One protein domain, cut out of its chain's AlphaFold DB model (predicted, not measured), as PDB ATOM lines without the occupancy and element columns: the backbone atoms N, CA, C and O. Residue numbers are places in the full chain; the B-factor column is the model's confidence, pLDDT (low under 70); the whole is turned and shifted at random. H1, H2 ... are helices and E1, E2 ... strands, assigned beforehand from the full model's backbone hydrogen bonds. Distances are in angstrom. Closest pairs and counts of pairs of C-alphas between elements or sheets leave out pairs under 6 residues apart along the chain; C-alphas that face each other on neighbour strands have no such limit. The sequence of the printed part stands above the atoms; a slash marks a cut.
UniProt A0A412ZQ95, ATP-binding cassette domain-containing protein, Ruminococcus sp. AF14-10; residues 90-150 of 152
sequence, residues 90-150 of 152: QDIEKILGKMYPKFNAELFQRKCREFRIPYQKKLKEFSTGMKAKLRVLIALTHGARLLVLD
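What this domain is: This is residues 90 to 150 of the 152 residues of the protein "ATP-binding cassette domain-containing protein" of Ruminococcus sp. AF14-10 (UniProt A0A412ZQ95). Three helices lie side by side as a small triangular bundle, and short strand E1 folds back along H3. A long loop, residues 115 to 127, joins H2 to H3. The printed 61 residues run H1, H2, H3, E1: mostly helix, compact, radius of gyration of the C-alphas 11.2 A, spans 30 by 25 by 19 A.

Where its parts are: Find C-alpha 90 at (-43.052, -82.268, 19.279); H1 runs from there to residue 99, 14.4 A. H2, residues 105 to 114, covers 14.2 A. H3, residues 128 to 140, covers 18.6 A. E1, residues 146 to 149, covers 9.9 A and ends at (-20.623, -78.435, 23.330).

How they stand to each other: H1 and H2, a helical hairpin, only just touch, with 3 pairs of C-alphas within 8 A, the closest Glu 93 and Ala 105 at 7.0 A. H2 and H3, also a helical hairpin, touch through residues 134 to 138 of H3; the closest C-alphas, Phe 108 and Leu 137, are 6.6 A apart, at a shallow tilt of 29 degrees, opposite ways. H1 and H3 are close but not clearly touching. E1 pairs with no named strand; its closest C-alpha to H3 is Leu 147, 7.0 A from Ala 139. In H1, H2 and H3 every O i to N i+4 pair is within hydrogen-bond range.

The domain as a whole: The printed part has no cut; H2 to H3 is the long link. No printed residue is under 70 in pLDDT.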
ATOM      1  N   GLN A  90     -42.171 -82.908  20.253       98.12
ATOM      2  CA  GLN A  90     -43.052 -82.268  19.279       98.12
ATOM      3  C   GLN A  90     -43.234 -80.765  19.552       98.12
ATOM      4  O   GLN A  90     -43.263 -79.964  18.618       98.12
ATOM      5  N   ASP A  91     -43.346 -80.360  20.818       98.19
ATOM      6  CA  ASP A  91     -43.432 -78.938  21.172       98.19
ATOM      7  C   ASP A  91     -42.118 -78.218  20.865       98.19
ATOM      8  O   ASP A  91     -42.118 -77.120  20.310       98.19
ATOM      9  N   ILE A  92     -40.993 -78.866  21.178       97.69
ATOM     10  CA  ILE A  92     -39.656 -78.345  20.891       97.69
ATOM     11  C   ILE A  92     -39.463 -78.154  19.390       97.69
ATOM     12  O   ILE A  92     -39.030 -77.082  18.985       97.69
ATOM     13  N   GLU A  93     -39.825 -79.132  18.561       97.94
ATOM     14  CA  GLU A  93     -39.754 -79.013  17.101       97.94
ATOM     15  C   GLU A  93     -40.502 -77.770  16.596       97.94
ATOM     16  O   GLU A  93     -39.951 -76.985  15.824       97.94
ATOM     17  N   LYS A  94     -41.733 -77.546  17.073       97.75
ATOM     18  CA  LYS A  94     -42.531 -76.366  16.702       97.75
ATOM     19  C   LYS A  94     -41.850 -75.065  17.120       97.75
ATOM     20  O   LYS A  94     -41.905 -74.085  16.379       97.75
ATOM     21  N   ILE A  95     -41.230 -75.037  18.299       97.00
ATOM     22  CA  ILE A  95     -40.481 -73.869  18.774       97.00
ATOM     23  C   ILE A  95     -39.255 -73.633  17.889       97.00
ATOM     24  O   ILE A  95     -39.051 -72.512  17.426       97.00
ATOM     25  N   LEU A  96     -38.474 -74.676  17.593       96.31
ATOM     26  CA  LEU A  96     -37.293 -74.573  16.734       96.31
ATOM     27  C   LEU A  96     -37.652 -74.079  15.333       96.31
ATOM     28  O   LEU A  96     -36.984 -73.177  14.836       96.31
ATOM     29  N   GLY A  97     -38.737 -74.587  14.747       96.81
ATOM     30  CA  GLY A  97     -39.224 -74.143  13.439       96.81
ATOM     31  C   GLY A  97     -39.632 -72.667  13.395       96.81
ATOM     32  O   GLY A  97     -39.555 -72.049  12.339       96.81
ATOM     33  N   LYS A  98     -40.024 -72.075  14.530       95.19
ATOM     34  CA  LYS A  98     -40.307 -70.632  14.633       95.19
ATOM     35  C   LYS A  98     -39.068 -69.798  14.952       95.19
ATOM     36  O   LYS A  98     -38.989 -68.648  14.539       95.19
ATOM     37  N   MET A  99     -38.126 -70.348  15.717       92.94
ATOM     38  CA  MET A  99     -36.933 -69.626  16.172       92.94
ATOM     39  C   MET A  99     -35.804 -69.602  15.142       92.94
ATOM     40  O   MET A  99     -35.049 -68.629  15.106       92.94
ATOM     41  N   TYR A 100     -35.667 -70.656  14.336       95.69
ATOM     42  CA  TYR A 100     -34.556 -70.831  13.408       95.69
ATOM     43  C   TYR A 100     -35.067 -71.008  11.972       95.69
ATOM     44  O   TYR A 100     -35.578 -72.078  11.637       95.69
ATOM     45  N   PRO A 101     -34.854 -70.021  11.083       94.06
ATOM     46  CA  PRO A 101     -35.273 -70.111   9.680       94.06
ATOM     47  C   PRO A 101     -34.673 -71.304   8.920       94.06
ATOM     48  O   PRO A 101     -35.260 -71.789   7.960       94.06
ATOM     49  N   LYS A 102     -33.500 -71.786   9.351       96.44
ATOM     50  CA  LYS A 102     -32.771 -72.921   8.759       96.44
ATOM     51  C   LYS A 102     -33.027 -74.256   9.475       96.44
ATOM     52  O   LYS A 102     -32.279 -75.212   9.268       96.44
ATOM     53  N   PHE A 103     -34.028 -74.335  10.354       98.12
ATOM     54  CA  PHE A 103     -34.350 -75.578  11.052       98.12
ATOM     55  C   PHE A 103     -34.760 -76.685  10.076       98.12
ATOM     56  O   PHE A 103     -35.740 -76.569   9.346       98.12
ATOM     57  N   ASN A 104     -34.016 -77.789  10.092       98.00
ATOM     58  CA  ASN A 104     -34.286 -78.970   9.291       98.00
ATOM     59  C   ASN A 104     -35.107 -79.976  10.112       98.00
ATOM     60  O   ASN A 104     -34.563 -80.869  10.770       98.00
ATOM     61  N   ALA A 105     -36.431 -79.810  10.062       97.88
ATOM     62  CA  ALA A 105     -37.388 -80.663  10.762       97.88
ATOM     63  C   ALA A 105     -37.263 -82.140  10.354       97.88
ATOM     64  O   ALA A 105     -37.278 -83.024  11.210       97.88
ATOM     65  N   GLU A 106     -37.052 -82.425   9.067       97.94
ATOM     66  CA  GLU A 106     -36.905 -83.795   8.571       97.94
ATOM     67  C   GLU A 106     -35.678 -84.492   9.180       97.94
ATOM     68  O   GLU A 106     -35.775 -85.610   9.701       97.94
ATOM     69  N   LEU A 107     -34.524 -83.815   9.183       97.75
ATOM     70  CA  LEU A 107     -33.299 -84.310   9.808       97.75
ATOM     71  C   LEU A 107     -33.490 -84.511  11.315       97.75
ATOM     72  O   LEU A 107     -33.068 -85.545  11.842       97.75
ATOM     73  N   PHE A 108     -34.124 -83.553  11.996       98.31
ATOM     74  CA  PHE A 108     -34.411 -83.632  13.427       98.31
ATOM     75  C   PHE A 108     -35.272 -84.854  13.755       98.31
ATOM     76  O   PHE A 108     -34.861 -85.701  14.551       98.31
ATOM     77  N   GLN A 109     -36.403 -85.021  13.069       98.12
ATOM     78  CA  GLN A 109     -37.294 -86.166  13.237       98.12
ATOM     79  C   GLN A 109     -36.587 -87.495  12.938       98.12
ATOM     80  O   GLN A 109     -36.699 -88.451  13.714       98.12
ATOM     81  N   ARG A 110     -35.826 -87.571  11.837       98.06
ATOM     82  CA  ARG A 110     -35.054 -88.766  11.465       98.06
ATOM     83  C   ARG A 110     -34.062 -89.149  12.559       98.06
ATOM     84  O   ARG A 110     -34.009 -90.316  12.945       98.06
ATOM     85  N   LYS A 111     -33.317 -88.180  13.098       98.00
ATOM     86  CA  LYS A 111     -32.349 -88.421  14.174       98.00
ATOM     87  C   LYS A 111     -33.009 -88.754  15.511       98.00
ATOM     88  O   LYS A 111     -32.497 -89.611  16.228       98.00
ATOM     89  N   CYS A 112     -34.164 -88.170  15.831       97.88
ATOM     90  CA  CYS A 112     -34.952 -88.591  16.991       97.88
ATOM     91  C   CYS A 112     -35.349 -90.073  16.895       97.88
ATOM     92  O   CYS A 112     -35.207 -90.792  17.885       97.88
ATOM     93  N   ARG A 113     -35.769 -90.550  15.713       97.56
ATOM     94  CA  ARG A 113     -36.076 -91.974  15.481       97.56
ATOM     95  C   ARG A 113     -34.841 -92.866  15.631       97.56
ATOM     96  O   ARG A 113     -34.890 -93.828  16.392       97.56
ATOM     97  N   GLU A 114     -33.732 -92.518  14.976       97.12
ATOM     98  CA  GLU A 114     -32.452 -93.249  15.054       97.12
ATOM     99  C   GLU A 114     -31.969 -93.404  16.503       97.12
ATOM    100  O   GLU A 114     -31.566 -94.483  16.935       97.12
ATOM    101  N   PHE A 115     -32.096 -92.340  17.297       96.19
ATOM    102  CA  PHE A 115     -31.694 -92.331  18.700       96.19
ATOM    103  C   PHE A 115     -32.763 -92.824  19.681       96.19
ATOM    104  O   PHE A 115     -32.508 -92.806  20.892       96.19
ATOM    105  N   ARG A 116     -33.912 -93.295  19.177       96.31
ATOM    106  CA  ARG A 116     -35.059 -93.795  19.954       96.31
ATOM    107  C   ARG A 116     -35.560 -92.782  20.994       96.31
ATOM    108  O   ARG A 116     -35.874 -93.139  22.128       96.31
ATOM    109  N   ILE A 117     -35.608 -91.505  20.618       97.38
ATOM    110  CA  ILE A 117     -36.149 -90.428  21.452       97.38
ATOM    111  C   ILE A 117     -37.678 -90.381  21.252       97.38
ATOM    112  O   ILE A 117     -38.127 -90.160  20.127       97.38
ATOM    113  N   PRO A 118     -38.492 -90.578  22.306       96.69
ATOM    114  CA  PRO A 118     -39.947 -90.601  22.207       96.69
ATOM    115  C   PRO A 118     -40.489 -89.198  21.937       96.69
ATOM    116  O   PRO A 118     -40.154 -88.249  22.643       96.69
ATOM    117  N   TYR A 119     -41.351 -89.067  20.931       96.69
ATOM    118  CA  TYR A 119     -41.745 -87.757  20.415       96.69
ATOM    119  C   TYR A 119     -42.802 -87.048  21.275       96.69
ATOM    120  O   TYR A 119     -42.749 -85.834  21.470       96.69
ATOM    121  N   GLN A 120     -43.738 -87.828  21.821       96.62
ATOM    122  CA  GLN A 120     -44.905 -87.347  22.569       96.62
ATOM    123  C   GLN A 120     -44.726 -87.389  24.093       96.62
ATOM    124  O   GLN A 120     -45.573 -86.886  24.825       96.62
ATOM    125  N   LYS A 121     -43.642 -87.991  24.601       97.25
ATOM    126  CA  LYS A 121     -43.374 -88.019  26.047       97.25
ATOM    127  C   LYS A 121     -42.851 -86.671  26.526       97.25
ATOM    128  O   LYS A 121     -42.107 -85.999  25.807       97.25
ATOM    129  N   LYS A 122     -43.189 -86.299  27.762       98.00
ATOM    130  CA  LYS A 122     -42.658 -85.076  28.370       98.00
ATOM    131  C   LYS A 122     -41.193 -85.267  28.743       98.00
ATOM    132  O   LYS A 122     -40.787 -86.337  29.196       98.00
ATOM    133  N   LEU A 123     -40.404 -84.202  28.638       96.75
ATOM    134  CA  LEU A 123     -38.972 -84.216  28.951       96.75
ATOM    135  C   LEU A 123     -38.670 -84.639  30.402       96.75
ATOM    136  O   LEU A 123     -37.589 -85.162  30.676       96.75
ATOM    137  N   LYS A 124     -39.599 -84.452  31.348       96.62
ATOM    138  CA  LYS A 124     -39.456 -84.924  32.739       96.62
ATOM    139  C   LYS A 124     -39.315 -86.447  32.843       96.62
ATOM    140  O   LYS A 124     -38.684 -86.923  33.777       96.62
ATOM    141  N   GLU A 125     -39.855 -87.184  31.875       96.94
ATOM    142  CA  GLU A 125     -39.821 -88.651  31.812       96.94
ATOM    143  C   GLU A 125     -38.554 -89.177  31.116       96.94
ATOM    144  O   GLU A 125     -38.357 -90.385  30.995       96.94
ATOM    145  N   PHE A 126     -37.699 -88.286  30.605       96.06
ATOM    146  CA  PHE A 126     -36.503 -88.673  29.867       96.06
ATOM    147  C   PHE A 126     -35.367 -89.011  30.828       96.06
ATOM    148  O   PHE A 126     -35.109 -88.278  31.789       96.06
ATOM    149  N   SER A 127     -34.606 -90.054  30.495       94.38
ATOM    150  CA  SER A 127     -33.321 -90.309  31.143       94.38
ATOM    151  C   SER A 127     -32.322 -89.184  30.851       94.38
ATOM    152  O   SER A 127     -32.452 -88.439  29.872       94.38
ATOM    153  N   THR A 128     -31.270 -89.086  31.662       91.19
ATOM    154  CA  THR A 128     -30.169 -88.134  31.437       91.19
ATOM    155  C   THR A 128     -29.560 -88.291  30.042       91.19
ATOM    156  O   THR A 128     -29.332 -87.299  29.353       91.19
ATOM    157  N   GLY A 129     -29.386 -89.532  29.572       91.88
ATOM    158  CA  GLY A 129     -28.873 -89.817  28.231       91.88
ATOM    159  C   GLY A 129     -29.808 -89.345  27.115       91.88
ATOM    160  O   GLY A 129     -29.347 -88.784  26.124       91.88
ATOM    161  N   MET A 130     -31.125 -89.501  27.276       95.06
ATOM    162  CA  MET A 130     -32.102 -89.004  26.298       95.06
ATOM    163  C   MET A 130     -32.103 -87.474  26.233       95.06
ATOM    164  O   MET A 130     -32.106 -86.913  25.138       95.06
ATOM    165  N   LYS A 131     -32.036 -86.797  27.387       92.94
ATOM    166  CA  LYS A 131     -31.899 -85.331  27.454       92.94
ATOM    167  C   LYS A 131     -30.603 -84.867  26.786       92.94
ATOM    168  O   LYS A 131     -30.626 -83.911  26.016       92.94
ATOM    169  N   ALA A 132     -29.489 -85.563  27.022       91.44
ATOM    170  CA  ALA A 132     -28.211 -85.260  26.384       91.44
ATOM    171  C   ALA A 132     -28.281 -85.390  24.856       91.44
ATOM    172  O   ALA A 132     -27.926 -84.443  24.156       91.44
ATOM    173  N   LYS A 133     -28.816 -86.505  24.336       93.69
ATOM    174  CA  LYS A 133     -29.005 -86.698  22.889       93.69
ATOM    175  C   LYS A 133     -29.895 -85.611  22.289       93.69
ATOM    176  O   LYS A 133     -29.524 -85.021  21.281       93.69
ATOM    177  N   LEU A 134     -31.026 -85.299  22.927       95.19
ATOM    178  CA  LEU A 134     -31.940 -84.259  22.454       95.19
ATOM    179  C   LEU A 134     -31.261 -82.883  22.372       95.19
ATOM    180  O   LEU A 134     -31.416 -82.201  21.366       95.19
ATOM    181  N   ARG A 135     -30.467 -82.490  23.380       92.88
ATOM    182  CA  ARG A 135     -29.711 -81.221  23.351       92.88
ATOM    183  C   ARG A 135     -28.745 -81.138  22.176       92.88
ATOM    184  O   ARG A 135     -28.684 -80.110  21.510       92.88
ATOM    185  N   VAL A 136     -28.034 -82.228  21.897       93.19
ATOM    186  CA  VAL A 136     -27.135 -82.301  20.740       93.19
ATOM    187  C   VAL A 136     -27.927 -82.176  19.437       93.19
ATOM    188  O   VAL A 136     -27.536 -81.408  18.565       93.19
ATOM    189  N   LEU A 137     -29.074 -82.852  19.309       95.31
ATOM    190  CA  LEU A 137     -29.921 -82.718  18.119       95.31
ATOM    191  C   LEU A 137     -30.423 -81.294  17.908       95.31
ATOM    192  O   LEU A 137     -30.372 -80.803  16.783       95.31
ATOM    193  N   ILE A 138     -30.868 -80.625  18.972       95.00
ATOM    194  CA  ILE A 138     -31.301 -79.226  18.917       95.00
ATOM    195  C   ILE A 138     -30.178 -78.350  18.346       95.00
ATOM    196  O   ILE A 138     -30.415 -77.614  17.396       95.00
ATOM    197  N   ALA A 139     -28.951 -78.484  18.859       94.75
ATOM    198  CA  ALA A 139     -27.805 -77.690  18.410       94.75
ATOM    199  C   ALA A 139     -27.378 -77.980  16.956       94.75
ATOM    200  O   ALA A 139     -26.829 -77.107  16.288       94.75
ATOM    201  N   LEU A 140     -27.602 -79.199  16.457       93.94
ATOM    202  CA  LEU A 140     -27.134 -79.635  15.134       93.94
ATOM    203  C   LEU A 140     -28.116 -79.354  13.993       93.94
ATOM    204  O   LEU A 140     -27.714 -79.283  12.834       93.94
ATOM    205  N   THR A 141     -29.410 -79.259  14.284       96.50
ATOM    206  CA  THR A 141     -30.459 -79.383  13.252       96.50
ATOM    207  C   THR A 141     -30.949 -78.059  12.687       96.50
ATOM    208  O   THR A 141     -31.826 -78.061  11.831       96.50
ATOM    209  N   HIS A 142     -30.358 -76.933  13.091       95.75
ATOM    210  CA  HIS A 142     -30.686 -75.609  12.557       95.75
ATOM    211  C   HIS A 142     -29.597 -74.995  11.665       95.75
ATOM    212  O   HIS A 142     -29.577 -73.783  11.456       95.75
ATOM    213  N   GLY A 143     -28.680 -75.816  11.140       93.00
ATOM    214  CA  GLY A 143     -27.671 -75.361  10.178       93.00
ATOM    215  C   GLY A 143     -26.603 -74.444  10.778       93.00
ATOM    216  O   GLY A 143     -26.118 -73.548  10.092       93.00
ATOM    217  N   ALA A 144     -26.250 -74.649  12.051       95.56
ATOM    218  CA  ALA A 144     -25.219 -73.874  12.731       95.56
ATOM    219  C   ALA A 144     -23.853 -73.958  12.024       95.56
ATOM    220  O   ALA A 144     -23.411 -75.033  11.615       95.56
ATOM    221  N   ARG A 145     -23.141 -72.829  11.964       95.38
ATOM    222  CA  ARG A 145     -21.751 -72.724  11.486       95.38
ATOM    223  C   ARG A 145     -20.731 -72.962  12.597       95.38
ATOM    224  O   ARG A 145     -19.587 -73.316  12.313       95.38
ATOM    225  N   LEU A 146     -21.133 -72.737  13.847       97.06
ATOM    226  CA  LEU A 146     -20.342 -72.988  15.046       97.06
ATOM    227  C   LEU A 146     -21.142 -73.867  16.008       97.06
ATOM    228  O   LEU A 146     -22.273 -73.539  16.348       97.06
ATOM    229  N   LEU A 147     -20.528 -74.950  16.483       96.00
ATOM    230  CA  LEU A 147     -21.092 -75.808  17.519       96.00
ATOM    231  C   LEU A 147     -20.285 -75.669  18.802       96.00
ATOM    232  O   LEU A 147     -19.070 -75.865  18.804       96.00
ATOM    233  N   VAL A 148     -20.973 -75.358  19.895       95.31
ATOM    234  CA  VAL A 148     -20.394 -75.255  21.234       95.31
ATOM    235  C   VAL A 148     -21.020 -76.328  22.112       95.31
ATOM    236  O   VAL A 148     -22.218 -76.295  22.404       95.31
ATOM    237  N   LEU A 149     -20.204 -77.296  22.520       92.19
ATOM    238  CA  LEU A 149     -20.623 -78.435  23.330       92.19
ATOM    239  C   LEU A 149     -19.924 -78.361  24.689       92.19
ATOM    240  O   LEU A 149     -18.700 -78.456  24.758       92.19
ATOM    241  N   ASP A 150     -20.699 -78.194  25.757       87.50
ATOM    242  CA  ASP A 150     -20.205 -78.240  27.134       87.50
ATOM    243  C   ASP A 150     -20.582 -79.586  27.761       87.50
ATOM    244  O   ASP A 150     -21.751 -79.860  28.054       87.50
TER     245      ASP A 150